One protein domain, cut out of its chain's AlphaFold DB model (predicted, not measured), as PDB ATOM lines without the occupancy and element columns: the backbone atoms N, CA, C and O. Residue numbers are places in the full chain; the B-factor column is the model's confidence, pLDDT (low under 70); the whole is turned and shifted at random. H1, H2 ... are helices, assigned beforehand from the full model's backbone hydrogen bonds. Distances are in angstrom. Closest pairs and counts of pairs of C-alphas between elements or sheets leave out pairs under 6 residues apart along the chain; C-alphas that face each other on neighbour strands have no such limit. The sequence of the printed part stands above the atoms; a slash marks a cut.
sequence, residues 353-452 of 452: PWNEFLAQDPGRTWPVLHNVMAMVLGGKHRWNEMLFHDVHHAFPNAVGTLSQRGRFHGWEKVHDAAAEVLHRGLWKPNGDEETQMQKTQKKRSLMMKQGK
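AT A GLANCE: This is residues 353 to 452 of the 452 residues of the protein "Hypothetical protein" of Symbiodinium necroappetens (UniProt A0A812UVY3). H7 is flanked at both ends: H4 and H6 pack on its first residues, while H8 packs at a steep angle on its last ones, with H1 side by side with H8. H2 and H3 lead from H1 round to a corner with H4, and residues 428 to 435, in the link from H7 to H8, stick out from the body. The printed part has 100 residues with eight named helices, H1 to H8 in order along the chain, and no named strand; the class is all helix. It is compact, with a radius of gyration of the C-alphas of 13.3 A and spans of 40 by 30 by 25 A.

IN THESE COORDINATES: H1 is residues 353 to 358, beginning at C-alpha 353 at (108.543, 238.570, 191.797). H2 is residues 362 to 365, and H3 is residues 367 to 376, 14.3 A from first to last C-alpha. H4, residues 380 to 387, measures 10.0 A. H5 is residues 389 to 394, and H6 is residues 402 to 409, 10.0 A long. H7, residues 411 to 423, begins at C-alpha 411 at (106.206, 258.038, 206.619) and measures 18.1 A. H8, residues 436 to 449, is 20.3 A long and ends at C-alpha 449 at (106.585, 259.827, 188.211).

HOW THE PARTS SIT: H7 is the hub, touching four helices. With residues 411 to 415 alone it touches H4, closest at the C-alphas of His 381 and Trp 411, 4.7 A, at a shallow tilt of 21 degrees, the same way. With residues 411 to 414 alone it touches H6, closest at the C-alphas of Gly 406 and Val 414, 5.7 A. H4 and H6 touch, closest at the C-alphas of Arg 382 and Ser 403, 4.5 A. H7 and H5 only just touch, with 3 pairs of C-alphas within 8 A, the closest those of Val 391 and Ala 418, 6.7 A. With residues 419 to 423 alone H7 touches H8, closest at the C-alphas of His 423 and Ser 445, 4.6 A, at a steep tilt of 59 degrees, opposite ways. H8 touches H1, closest at the C-alphas of Glu 356 and Thr 440, 6.2 A. H3 and H4 touch only at the corner, closest at the C-alphas of Ala 374 and Trp 383, 5.1 A. H2 and H8 are near each other, while H3 and H7 are apart. Every O i to N i+4 pair is within hydrogen-bond range in H1, H3, H5, H6 and H7, against 3 of 4 in H4 and 9 of 10 in H8; H2 is too short for such a pair.

THE WHOLE: The C-alphas of Met 375 and Gly 431, the two farthest apart, are 41.1 A apart. Without residues 428 to 435, which stand free, the body spans 32 by 30 by 26 A. The link from H7 to H8 is long, with 12 residues. The printed part has no cut and ends at residue 452, the chain's last. The mean pLDDT of the printed part is 87.7, and residues 450 to 452 are under 70.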
ATOM      1  N   PRO A 353     109.990 238.343 191.845       77.94
ATOM      2  CA  PRO A 353     108.543 238.570 191.797       77.94
ATOM      3  C   PRO A 353     108.094 239.799 192.591       77.94
ATOM      4  O   PRO A 353     107.220 240.541 192.144       77.94
ATOM      5  N   TRP A 354     108.708 240.056 193.748       82.75
ATOM      6  CA  TRP A 354     108.425 241.266 194.516       82.75
ATOM      7  C   TRP A 354     108.823 242.528 193.757       82.75
ATOM      8  O   TRP A 354     108.048 243.477 193.672       82.75
ATOM      9  N   ASN A 355     109.999 242.530 193.135       83.56
ATOM     10  CA  ASN A 355     110.459 243.676 192.360       83.56
ATOM     11  C   ASN A 355     109.614 243.903 191.093       83.56
ATOM     12  O   ASN A 355     109.365 245.047 190.709       83.56
ATOM     13  N   GLU A 356     109.084 242.841 190.481       84.25
ATOM     14  CA  GLU A 356     108.084 242.936 189.411       84.25
ATOM     15  C   GLU A 356     106.744 243.507 189.903       84.25
ATOM     16  O   GLU A 356     106.126 244.310 189.196       84.25
ATOM     17  N   PHE A 357     106.309 243.140 191.112       84.81
ATOM     18  CA  PHE A 357     105.141 243.725 191.777       84.81
ATOM     19  C   PHE A 357     105.350 245.218 192.070       84.81
ATOM     20  O   PHE A 357     104.504 246.042 191.713       84.81
ATOM     21  N   LEU A 358     106.499 245.598 192.637       88.75
ATOM     22  CA  LEU A 358     106.847 246.996 192.907       88.75
ATOM     23  C   LEU A 358     106.921 247.833 191.623       88.75
ATOM     24  O   LEU A 358     106.496 248.991 191.614       88.75
ATOM     25  N   ALA A 359     107.400 247.253 190.519       89.62
ATOM     26  CA  ALA A 359     107.481 247.917 189.219       89.62
ATOM     27  C   ALA A 359     106.118 248.269 188.598       89.62
ATOM     28  O   ALA A 359     106.074 248.984 187.595       89.62
ATOM     29  N   GLN A 360     105.016 247.788 189.177       88.31
ATOM     30  CA  GLN A 360     103.650 248.127 188.772       88.31
ATOM     31  C   GLN A 360     103.030 249.248 189.610       88.31
ATOM     32  O   GLN A 360     101.861 249.559 189.403       88.31
ATOM     33  N   ASP A 361     103.788 249.870 190.519       86.44
ATOM     34  CA  ASP A 361     103.279 250.895 191.437       86.44
ATOM     35  C   ASP A 361     102.069 250.375 192.247       86.44
ATOM     36  O   ASP A 361     100.909 250.715 191.984       86.44
ATOM     37  N   PRO A 362     102.313 249.492 193.234       86.00
ATOM     38  CA  PRO A 362     101.243 248.800 193.941       86.00
ATOM     39  C   PRO A 362     100.354 249.729 194.770       86.00
ATOM     40  O   PRO A 362      99.207 249.378 195.038       86.00
ATOM     41  N   GLY A 363     100.846 250.912 195.160       85.06
ATOM     42  CA  GLY A 363     100.029 251.917 195.842       85.06
ATOM     43  C   GLY A 363      98.871 252.408 194.975       85.06
ATOM     44  O   GLY A 363      97.770 252.616 195.480       85.06
ATOM     45  N   ARG A 364      99.097 252.517 193.662       85.19
ATOM     46  CA  ARG A 364      98.081 252.915 192.686       85.19
ATOM     47  C   ARG A 364      97.300 251.730 192.132       85.19
ATOM     48  O   ARG A 364      96.084 251.815 191.991       85.19
ATOM     49  N   THR A 365      97.986 250.635 191.820       88.38
ATOM     50  CA  THR A 365      97.374 249.473 191.160       88.38
ATOM     51  C   THR A 365      96.509 248.658 192.124       88.38
ATOM     52  O   THR A 365      95.429 248.205 191.747       88.38
ATOM     53  N   TRP A 366      96.927 248.520 193.389       90.88
ATOM     54  CA  TRP A 366      96.204 247.758 194.414       90.88
ATOM     55  C   TRP A 366      96.163 248.500 195.762       90.88
ATOM     56  O   TRP A 366      96.717 248.019 196.756       90.88
ATOM     57  N   PRO A 367      95.468 249.649 195.854       90.06
ATOM     58  CA  PRO A 367      95.479 250.500 197.048       90.06
ATOM     59  C   PRO A 367      94.962 249.787 198.307       90.06
ATOM     60  O   PRO A 367      95.450 250.028 199.411       90.06
ATOM     61  N   VAL A 368      93.994 248.875 198.158       92.38
ATOM     62  CA  VAL A 368      93.475 248.075 199.280       92.38
ATOM     63  C   VAL A 368      94.545 247.117 199.797       92.38
ATOM     64  O   VAL A 368      94.830 247.122 200.991       92.38
ATOM     65  N   LEU A 369      95.184 246.350 198.906       88.00
ATOM     66  CA  LEU A 369      96.262 245.432 199.276       88.00
ATOM     67  C   LEU A 369      97.426 246.189 199.921       88.00
ATOM     68  O   LEU A 369      97.910 245.784 200.971       88.00
ATOM     69  N   HIS A 370      97.819 247.327 199.348       88.06
ATOM     70  CA  HIS A 370      98.862 248.193 199.894       88.06
ATOM     71  C   HIS A 370      98.567 248.620 201.342       88.06
ATOM     72  O   HIS A 370      99.433 248.514 202.209       88.06
ATOM     73  N   ASN A 371      97.338 249.062 201.630       90.25
ATOM     74  CA  ASN A 371      96.948 249.473 202.981       90.25
ATOM     75  C   ASN A 371      96.847 248.290 203.956       90.25
ATOM     76  O   ASN A 371      97.244 248.424 205.113       90.25
ATOM     77  N   VAL A 372      96.354 247.135 203.498       90.94
ATOM     78  CA  VAL A 372      96.295 245.911 204.312       90.94
ATOM     79  C   VAL A 372      97.701 245.454 204.694       90.94
ATOM     80  O   VAL A 372      97.957 245.208 205.870       90.94
ATOM     81  N   MET A 373      98.631 245.413 203.737       88.44
ATOM     82  CA  MET A 373     100.022 245.043 204.005       88.44
ATOM     83  C   MET A 373     100.691 246.020 204.971       88.44
ATOM     84  O   MET A 373     101.356 245.597 205.916       88.44
ATOM     85  N   ALA A 374     100.447 247.323 204.804       90.25
ATOM     86  CA  ALA A 374     100.933 248.318 205.748       90.25
ATOM     87  C   ALA A 374     100.399 248.071 207.167       90.25
ATOM     88  O   ALA A 374     101.166 248.170 208.117       90.25
ATOM     89  N   MET A 375      99.122 247.720 207.332       89.00
ATOM     90  CA  MET A 375      98.556 247.389 208.645       89.00
ATOM     91  C   MET A 375      99.205 246.137 209.246       89.00
ATOM     92  O   MET A 375      99.651 246.176 210.391       89.00
ATOM     93  N   VAL A 376      99.299 245.051 208.471       85.50
ATOM     94  CA  VAL A 376      99.847 243.759 208.923       85.50
ATOM     95  C   VAL A 376     101.288 243.892 209.421       85.50
ATOM     96  O   VAL A 376     101.657 243.265 210.410       85.50
ATOM     97  N   LEU A 377     102.092 244.746 208.788       83.88
ATOM     98  CA  LEU A 377     103.514 244.887 209.108       83.88
ATOM     99  C   LEU A 377     103.827 245.904 210.215       83.88
ATOM    100  O   LEU A 377     104.984 246.033 210.617       83.88
ATOM    101  N   GLY A 378     102.834 246.614 210.757       84.06
ATOM    102  CA  GLY A 378     103.064 247.601 211.823       84.06
ATOM    103  C   GLY A 378     102.977 249.064 211.403       84.06
ATOM    104  O   GLY A 378     103.514 249.944 212.075       84.06
ATOM    105  N   GLY A 379     102.316 249.341 210.284       89.88
ATOM    106  CA  GLY A 379     102.027 250.677 209.782       89.88
ATOM    107  C   GLY A 379     102.893 251.112 208.600       89.88
ATOM    108  O   GLY A 379     103.858 250.466 208.189       89.88
ATOM    109  N   LYS A 380     102.549 252.284 208.056       91.00
ATOM    110  CA  LYS A 380     103.137 252.819 206.816       91.00
ATOM    111  C   LYS A 380     104.635 253.120 206.899       91.00
ATOM    112  O   LYS A 380     105.321 253.040 205.889       91.00
ATOM    113  N   HIS A 381     105.157 253.423 208.089       90.06
ATOM    114  CA  HIS A 381     106.597 253.637 208.280       90.06
ATOM    115  C   HIS A 381     107.405 252.396 207.885       90.06
ATOM    116  O   HIS A 381     108.406 252.511 207.195       90.06
ATOM    117  N   ARG A 382     106.936 251.211 208.274       89.31
ATOM    118  CA  ARG A 382     107.594 249.930 207.983       89.31
ATOM    119  C   ARG A 382     107.274 249.422 206.604       89.31
ATOM    120  O   ARG A 382     108.105 248.808 205.956       89.31
ATOM    121  N   TRP A 383     106.085 249.744 206.121       91.50
ATOM    122  CA  TRP A 383     105.768 249.471 204.736       91.50
ATOM    123  C   TRP A 383     106.721 250.179 203.771       91.50
ATOM    124  O   TRP A 383     107.094 249.595 202.762       91.50
ATOM    125  N   ASN A 384     107.201 251.383 204.101       92.88
ATOM    126  CA  ASN A 384     108.251 252.020 203.306       92.88
ATOM    127  C   ASN A 384     109.557 251.213 203.266       92.88
ATOM    128  O   ASN A 384     110.227 251.270 202.243       92.88
ATOM    129  N   GLU A 385     109.905 250.469 204.323       90.69
ATOM    130  CA  GLU A 385     111.055 249.551 204.302       90.69
ATOM    131  C   GLU A 385     110.867 248.494 203.218       90.69
ATOM    132  O   GLU A 385     111.707 248.345 202.344       90.69
ATOM    133  N   MET A 386     109.695 247.863 203.184       89.75
ATOM    134  CA  MET A 386     109.358 246.854 202.177       89.75
ATOM    135  C   MET A 386     109.329 247.412 200.754       89.75
ATOM    136  O   MET A 386     109.722 246.749 199.795       89.75
ATOM    137  N   LEU A 387     108.816 248.635 200.602       91.31
ATOM    138  CA  LEU A 387     108.717 249.278 199.303       91.31
ATOM    139  C   LEU A 387     110.089 249.715 198.802       91.31
ATOM    140  O   LEU A 387     110.351 249.560 197.621       91.31
ATOM    141  N   PHE A 388     110.947 250.299 199.633       92.50
ATOM    142  CA  PHE A 388     112.195 250.927 199.186       92.50
ATOM    143  C   PHE A 388     113.438 250.257 199.771       92.50
ATOM    144  O   PHE A 388     114.449 250.916 200.013       92.50
ATOM    145  N   HIS A 389     113.373 248.944 199.988       90.81
ATOM    146  CA  HIS A 389     114.511 248.167 200.472       90.81
ATOM    147  C   HIS A 389     115.716 248.253 199.513       90.81
ATOM    148  O   HIS A 389     116.867 248.200 199.924       90.81
ATOM    149  N   ASP A 390     115.476 248.506 198.227       89.69
ATOM    150  CA  ASP A 390     116.509 248.827 197.240       89.69
ATOM    151  C   ASP A 390     117.283 250.119 197.567       89.69
ATOM    152  O   ASP A 390     118.509 250.148 197.476       89.69
ATOM    153  N   VAL A 391     116.595 251.183 197.997       92.38
ATOM    154  CA  VAL A 391     117.228 252.429 198.474       92.38
ATOM    155  C   VAL A 391     118.057 252.163 199.728       92.38
ATOM    156  O   VAL A 391     119.148 252.714 199.875       92.38
ATOM    157  N   HIS A 392     117.542 251.322 200.622       91.44
ATOM    158  CA  HIS A 392     118.245 250.903 201.825       91.44
ATOM    159  C   HIS A 392     119.567 250.193 201.495       91.44
ATOM    160  O   HIS A 392     120.616 250.637 201.953       91.44
ATOM    161  N   HIS A 393     119.542 249.181 200.625       89.00
ATOM    162  CA  HIS A 393     120.736 248.448 200.177       89.00
ATOM    163  C   HIS A 393     121.713 249.294 199.358       89.00
ATOM    164  O   HIS A 393     122.926 249.103 199.444       89.00
ATOM    165  N   ALA A 394     121.216 250.297 198.631       89.94
ATOM    166  CA  ALA A 394     122.075 251.247 197.933       89.94
ATOM    167  C   ALA A 394     122.852 252.176 198.875       89.94
ATOM    168  O   ALA A 394     123.948 252.636 198.539       89.94
ATOM    169  N   PHE A 395     122.295 252.465 200.052       89.81
ATOM    170  CA  PHE A 395     122.842 253.436 200.994       89.81
ATOM    171  C   PHE A 395     122.713 252.983 202.467       89.81
ATOM    172  O   PHE A 395     122.252 253.776 203.297       89.81
ATOM    173  N   PRO A 396     123.156 251.771 202.850       85.88
ATOM    174  CA  PRO A 396     122.830 251.156 204.141       85.88
ATOM    175  C   PRO A 396     123.353 251.966 205.330       85.88
ATOM    176  O   PRO A 396     122.691 252.054 206.362       85.88
ATOM    177  N   ASN A 397     124.499 252.634 205.174       81.75
ATOM    178  CA  ASN A 397     125.083 253.485 206.217       81.75
ATOM    179  C   ASN A 397     124.592 254.940 206.181       81.75
ATOM    180  O   ASN A 397     124.584 255.619 207.208       81.75
ATOM    181  N   ALA A 398     124.223 255.451 205.004       84.81
ATOM    182  CA  ALA A 398     123.861 256.860 204.841       84.81
ATOM    183  C   ALA A 398     122.356 257.090 205.058       84.81
ATOM    184  O   ALA A 398     121.951 258.038 205.735       84.81
ATOM    185  N   VAL A 399     121.526 256.201 204.514       89.62
ATOM    186  CA  VAL A 399     120.066 256.226 204.666       89.62
ATOM    187  C   VAL A 399     119.618 255.388 205.859       89.62
ATOM    188  O   VAL A 399     118.673 255.785 206.539       89.62
ATOM    189  N   GLY A 400     120.301 254.283 206.171       87.81
ATOM    190  CA  GLY A 400     119.797 253.326 207.159       87.81
ATOM    191  C   GLY A 400     118.450 252.758 206.720       87.81
ATOM    192  O   GLY A 400     118.143 252.729 205.528       87.81
ATOM    193  N   THR A 401     117.628 252.319 207.666       90.56
ATOM    194  CA  THR A 401     116.297 251.774 207.366       90.56
ATOM    195  C   THR A 401     115.285 252.895 207.094       90.56
ATOM    196  O   THR A 401     115.278 253.962 207.724       90.56
ATOM    197  N   LEU A 402     114.374 252.662 206.157       93.56
ATOM    198  CA  LEU A 402     113.267 253.556 205.844       93.56
ATOM    199  C   LEU A 402     112.224 253.552 206.964       93.56
ATOM    200  O   LEU A 402     111.572 254.579 207.181       93.56
ATOM    201  N   SER A 403     112.095 252.454 207.712       91.81
ATOM    202  CA  SER A 403     111.284 252.401 208.934       91.81
ATOM    203  C   SER A 403     111.782 253.381 209.997       91.81
ATOM    204  O   SER A 403     110.986 254.176 210.514       91.81
ATOM    205  N   GLN A 404     113.092 253.419 210.253       92.38
ATOM    206  CA  GLN A 404     113.716 254.375 211.167       92.38
ATOM    207  C   GLN A 404     113.525 255.809 210.679       92.38
ATOM    208  O   GLN A 404     113.105 256.684 211.440       92.38
ATOM    209  N   ARG A 405     113.813 256.076 209.400       93.31
ATOM    210  CA  ARG A 405     113.631 257.417 208.829       93.31
ATOM    211  C   ARG A 405     112.175 257.855 208.940       93.31
ATOM    212  O   ARG A 405     111.897 258.985 209.345       93.31
ATOM    213  N   GLY A 406     111.242 256.948 208.652       92.31
ATOM    214  CA  GLY A 406     109.809 257.187 208.763       92.31
ATOM    215  C   GLY A 406     109.409 257.584 210.178       92.31
ATOM    216  O   GLY A 406     108.582 258.480 210.339       92.31
ATOM    217  N   ARG A 407     109.995 256.948 211.193       90.12
ATOM    218  CA  ARG A 407     109.717 257.225 212.605       90.12
ATOM    219  C   ARG A 407     110.062 258.655 213.013       90.12
ATOM    220  O   ARG A 407     109.305 259.269 213.756       90.12
ATOM    221  N   PHE A 408     111.178 259.187 212.520       91.56
ATOM    222  CA  PHE A 408     111.661 260.515 212.914       91.56
ATOM    223  C   PHE A 408     111.200 261.652 212.000       91.56
ATOM    224  O   PHE A 408     111.173 262.805 212.428       91.56
ATOM    225  N   HIS A 409     110.845 261.352 210.750       93.12
ATOM    226  CA  HIS A 409     110.542 262.376 209.746       93.12
ATOM    227  C   HIS A 409     109.136 262.278 209.143       93.12
ATOM    228  O   HIS A 409     108.763 263.143 208.351       93.12
ATOM    229  N   GLY A 410     108.354 261.266 209.528       94.31
ATOM    230  CA  GLY A 410     107.041 260.967 208.960       94.31
ATOM    231  C   GLY A 410     107.132 260.013 207.765       94.31
ATOM    232  O   GLY A 410     108.037 260.114 206.937       94.31
ATOM    233  N   TRP A 411     106.188 259.068 207.667       94.31
ATOM    234  CA  TRP A 411     106.206 258.038 206.619       94.31
ATOM    235  C   TRP A 411     106.050 258.635 205.216       94.31
ATOM    236  O   TRP A 411     106.748 258.215 204.302       94.31
ATOM    237  N   GLU A 412     105.171 259.621 205.037       94.50
ATOM    238  CA  GLU A 412     104.855 260.186 203.719       94.50
ATOM    239  C   GLU A 412     106.053 260.941 203.136       94.50
ATOM    240  O   GLU A 412     106.488 260.669 202.021       94.50
ATOM    241  N   LYS A 413     106.694 261.785 203.953       95.38
ATOM    242  CA  LYS A 413     107.907 262.510 203.565       95.38
ATOM    243  C   LYS A 413     109.041 261.565 203.152       95.38
ATOM    244  O   LYS A 413     109.761 261.839 202.196       95.38
ATOM    245  N   VAL A 414     109.214 260.460 203.880       96.06
ATOM    246  CA  VAL A 414     110.226 259.439 203.566       96.06
ATOM    247  C   VAL A 414     109.875 258.678 202.297       96.06
ATOM    248  O   VAL A 414     110.762 258.441 201.487       96.06
ATOM    249  N   HIS A 415     108.599 258.346 202.103       94.38
ATOM    250  CA  HIS A 415     108.114 257.703 200.887       94.38
ATOM    251  C   HIS A 415     108.437 258.553 199.652       94.38
ATOM    252  O   HIS A 415     109.041 258.061 198.701       94.38
ATOM    253  N   ASP A 416     108.095 259.842 199.692       93.75
ATOM    254  CA  ASP A 416     108.360 260.777 198.599       93.75
ATOM    255  C   ASP A 416     109.855 260.939 198.312       93.75
ATOM    256  O   ASP A 416     110.272 260.929 197.153       93.75
ATOM    257  N   ALA A 417     110.668 261.065 199.363       95.06
ATOM    258  CA  ALA A 417     112.112 261.202 199.221       95.06
ATOM    259  C   ALA A 417     112.756 259.932 198.645       95.06
ATOM    260  O   ALA A 417     113.595 260.027 197.752       95.06
ATOM    261  N   ALA A 418     112.348 258.748 199.111       94.81
ATOM    262  CA  ALA A 418     112.843 257.471 198.602       94.81
ATOM    263  C   ALA A 418     112.445 257.253 197.134       94.81
ATOM    264  O   ALA A 418     113.277 256.839 196.327       94.81
ATOM    265  N   ALA A 419     111.215 257.616 196.756       92.81
ATOM    266  CA  ALA A 419     110.773 257.595 195.365       92.81
ATOM    267  C   ALA A 419     111.598 258.545 194.479       92.81
ATOM    268  O   ALA A 419     111.956 258.186 193.357       92.81
ATOM    269  N   GLU A 420     111.946 259.738 194.972       93.00
ATOM    270  CA  GLU A 420     112.807 260.667 194.234       93.00
ATOM    271  C   GLU A 420     114.248 260.147 194.099       93.00
ATOM    272  O   GLU A 420     114.842 260.269 193.025       93.00
ATOM    273  N   VAL A 421     114.807 259.535 195.148       93.44
ATOM    274  CA  VAL A 421     116.131 258.889 195.091       93.44
ATOM    275  C   VAL A 421     116.131 257.758 194.064       93.44
ATOM    276  O   VAL A 421     116.999 257.730 193.194       93.44
ATOM    277  N   LEU A 422     115.120 256.887 194.092       92.00
ATOM    278  CA  LEU A 422     114.948 255.836 193.091       92.00
ATOM    279  C   LEU A 422     114.821 256.418 191.675       92.00
ATOM    280  O   LEU A 422     115.414 255.895 190.731       92.00
ATOM    281  N   HIS A 423     114.091 257.527 191.512       90.88
ATOM    282  CA  HIS A 423     113.924 258.182 190.214       90.88
ATOM    283  C   HIS A 423     115.242 258.703 189.627       90.88
ATOM    284  O   HIS A 423     115.457 258.616 188.418       90.88
ATOM    285  N   ARG A 424     116.138 259.207 190.481       90.88
ATOM    286  CA  ARG A 424     117.486 259.658 190.096       90.88
ATOM    287  C   ARG A 424     118.421 258.499 189.721       90.88
ATOM    288  O   ARG A 424     119.491 258.753 189.174       90.88
ATOM    289  N   GLY A 425     117.999 257.258 189.968       90.38
ATOM    290  CA  GLY A 425     118.782 256.041 189.786       90.38
ATOM    291  C   GLY A 425     119.658 255.766 191.005       90.38
ATOM    292  O   GLY A 425     120.332 256.668 191.494       90.38
ATOM    293  N   LEU A 426     119.656 254.518 191.480       90.62
ATOM    294  CA  LEU A 426     120.388 254.102 192.685       90.62
ATOM    295  C   LEU A 426     121.887 253.898 192.445       90.62
ATOM    296  O   LEU A 426     122.690 254.084 193.356       90.62
ATOM    297  N   TRP A 427     122.270 253.563 191.212       90.12
ATOM    298  CA  TRP A 427     123.616 253.113 190.856       90.12
ATOM    299  C   TRP A 427     124.193 253.944 189.719       90.12
ATOM    300  O   TRP A 427     123.483 254.299 188.774       90.12
ATOM    301  N   LYS A 428     125.489 254.258 189.797       89.94
ATOM    302  CA  LYS A 428     126.201 254.916 188.697       89.94
ATOM    303  C   LYS A 428     126.386 253.928 187.537       89.94
ATOM    304  O   LYS A 428     126.690 252.762 187.797       89.94
ATOM    305  N   PRO A 429     126.268 254.372 186.272       88.69
ATOM    306  CA  PRO A 429     126.608 253.536 185.128       88.69
ATOM    307  C   PRO A 429     128.059 253.056 185.228       88.69
ATOM    308  O   PRO A 429     128.968 253.865 185.413       88.69
ATOM    309  N   ASN A 430     128.266 251.748 185.101       87.88
ATOM    310  CA  ASN A 430     129.579 251.107 185.205       87.88
ATOM    311  C   ASN A 430     129.993 250.368 183.914       87.88
ATOM    312  O   ASN A 430     131.101 249.849 183.841       87.88
ATOM    313  N   GLY A 431     129.127 250.352 182.894       86.19
ATOM    314  CA  GLY A 431     129.378 249.711 181.600       86.19
ATOM    315  C   GLY A 431     129.037 248.219 181.535       86.19
ATOM    316  O   GLY A 431     129.102 247.655 180.444       86.19
ATOM    317  N   ASP A 432     128.647 247.593 182.649       87.00
ATOM    318  CA  ASP A 432     128.134 246.220 182.640       87.00
ATOM    319  C   ASP A 432     126.692 246.172 182.086       87.00
ATOM    320  O   ASP A 432     125.988 247.185 182.016       87.00
ATOM    321  N   GLU A 433     126.246 244.983 181.669       86.12
ATOM    322  CA  GLU A 433     124.891 244.779 181.148       86.12
ATOM    323  C   GLU A 433     123.819 245.088 182.207       86.12
ATOM    324  O   GLU A 433     123.919 244.666 183.362       86.12
ATOM    325  N   GLU A 434     122.754 245.786 181.793       84.62
ATOM    326  CA  GLU A 434     121.629 246.103 182.671       84.62
ATOM    327  C   GLU A 434     120.894 244.822 183.094       84.62
ATOM    328  O   GLU A 434     120.300 244.083 182.296       84.62
ATOM    329  N   THR A 435     120.904 244.588 184.394       81.75
ATOM    330  CA  THR A 435     120.313 243.419 185.039       81.75
ATOM    331  C   THR A 435     118.783 243.498 185.065       81.75
ATOM    332  O   THR A 435     118.189 244.564 184.879       81.75
ATOM    333  N   GLN A 436     118.107 242.372 185.330       81.06
ATOM    334  CA  GLN A 436     116.645 242.366 185.491       81.06
ATOM    335  C   GLN A 436     116.188 243.313 186.611       81.06
ATOM    336  O   GLN A 436     115.194 244.014 186.443       81.06
ATOM    337  N   MET A 437     116.943 243.390 187.709       81.75
ATOM    338  CA  MET A 437     116.652 244.283 188.832       81.75
ATOM    339  C   MET A 437     116.795 245.759 188.469       81.75
ATOM    340  O   MET A 437     115.919 246.562 188.772       81.75
ATOM    341  N   GLN A 438     117.854 246.132 187.751       84.81
ATOM    342  CA  GLN A 438     118.006 247.510 187.275       84.81
ATOM    343  C   GLN A 438     116.872 247.888 186.310       84.81
ATOM    344  O   GLN A 438     116.312 248.983 186.403       84.81
ATOM    345  N   LYS A 439     116.449 246.953 185.445       87.56
ATOM    346  CA  LYS A 439     115.294 247.133 184.551       87.56
ATOM    347  C   LYS A 439     113.989 247.351 185.331       87.56
ATOM    348  O   LYS A 439     113.228 248.261 184.990       87.56
ATOM    349  N   THR A 440     113.713 246.563 186.374       88.06
ATOM    350  CA  THR A 440     112.500 246.719 187.202       88.06
ATOM    351  C   THR A 440     112.535 247.996 188.042       88.06
ATOM    352  O   THR A 440     111.541 248.722 188.052       88.06
ATOM    353  N   GLN A 441     113.675 248.344 188.647       88.69
ATOM    354  CA  GLN A 441     113.889 249.610 189.366       88.69
ATOM    355  C   GLN A 441     113.656 250.823 188.456       88.69
ATOM    356  O   GLN A 441     112.936 251.756 188.816       88.69
ATOM    357  N   LYS A 442     114.196 250.795 187.233       88.25
ATOM    358  CA  LYS A 442     113.989 251.845 186.228       88.25
ATOM    359  C   LYS A 442     112.527 251.951 185.806       88.25
ATOM    360  O   LYS A 442     111.982 253.053 185.764       88.25
ATOM    361  N   LYS A 443     111.867 250.821 185.536       90.38
ATOM    362  CA  LYS A 443     110.429 250.786 185.231       90.38
ATOM    363  C   LYS A 443     109.613 251.393 186.374       90.38
ATOM    364  O   LYS A 443     108.780 252.262 186.128       90.38
ATOM    365  N   ARG A 444     109.892 250.992 187.615       89.88
ATOM    366  CA  ARG A 444     109.257 251.525 188.825       89.88
ATOM    367  C   ARG A 444     109.424 253.041 188.939       89.88
ATOM    368  O   ARG A 444     108.439 253.748 189.124       89.88
ATOM    369  N   SER A 445     110.652 253.529 188.771       87.06
ATOM    370  CA  SER A 445     110.997 254.958 188.762       87.06
ATOM    371  C   SER A 445     110.134 255.760 187.779       87.06
ATOM    372  O   SER A 445     109.626 256.830 188.121       87.06
ATOM    373  N   LEU A 446     109.932 255.237 186.567       85.94
ATOM    374  CA  LEU A 446     109.114 255.890 185.544       85.94
ATOM    375  C   LEU A 446     107.628 255.894 185.916       85.94
ATOM    376  O   LEU A 446     106.962 256.916 185.754       85.94
ATOM    377  N   MET A 447     107.119 254.778 186.442       82.38
ATOM    378  CA  MET A 447     105.715 254.629 186.832       82.38
ATOM    379  C   MET A 447     105.328 255.571 187.976       82.38
ATOM    380  O   MET A 447     104.306 256.247 187.887       82.38
ATOM    381  N   MET A 448     106.170 255.687 189.008       76.12
ATOM    382  CA  MET A 448     105.902 256.557 190.163       76.12
ATOM    383  C   MET A 448     105.906 258.053 189.800       76.12
ATOM    384  O   MET A 448     105.289 258.856 190.494       76.12
ATOM    385  N   LYS A 449     106.565 258.441 188.699       70.50
ATOM    386  CA  LYS A 449     106.585 259.827 188.211       70.50
ATOM    387  C   LYS A 449     105.343 260.209 187.407       70.50
ATOM    388  O   LYS A 449     104.972 261.372 187.414       70.50
ATOM    389  N   GLN A 450     104.700 259.259 186.727       60.50
ATOM    390  CA  GLN A 450     103.510 259.528 185.905       60.50
ATOM    391  C   GLN A 450     102.260 259.889 186.732       60.50
ATOM    392  O   GLN A 450     101.252 260.283 186.154       60.50
ATOM    393  N   GLY A 451     102.309 259.722 188.059       52.97
ATOM    394  CA  GLY A 451     101.203 259.990 188.985       52.97
ATOM    395  C   GLY A 451     101.337 261.261 189.835       52.97
ATOM    396  O   GLY A 451     100.493 261.465 190.705       52.97
ATOM    397  N   LYS A 452     102.373 262.081 189.616       46.03
ATOM    398  CA  LYS A 452     102.469 263.462 190.123       46.03
ATOM    399  C   LYS A 452     102.211 264.422 188.970       46.03
ATOM    400  O   LYS A 452     101.619 265.488 189.238       46.03
TER     401      LYS A 452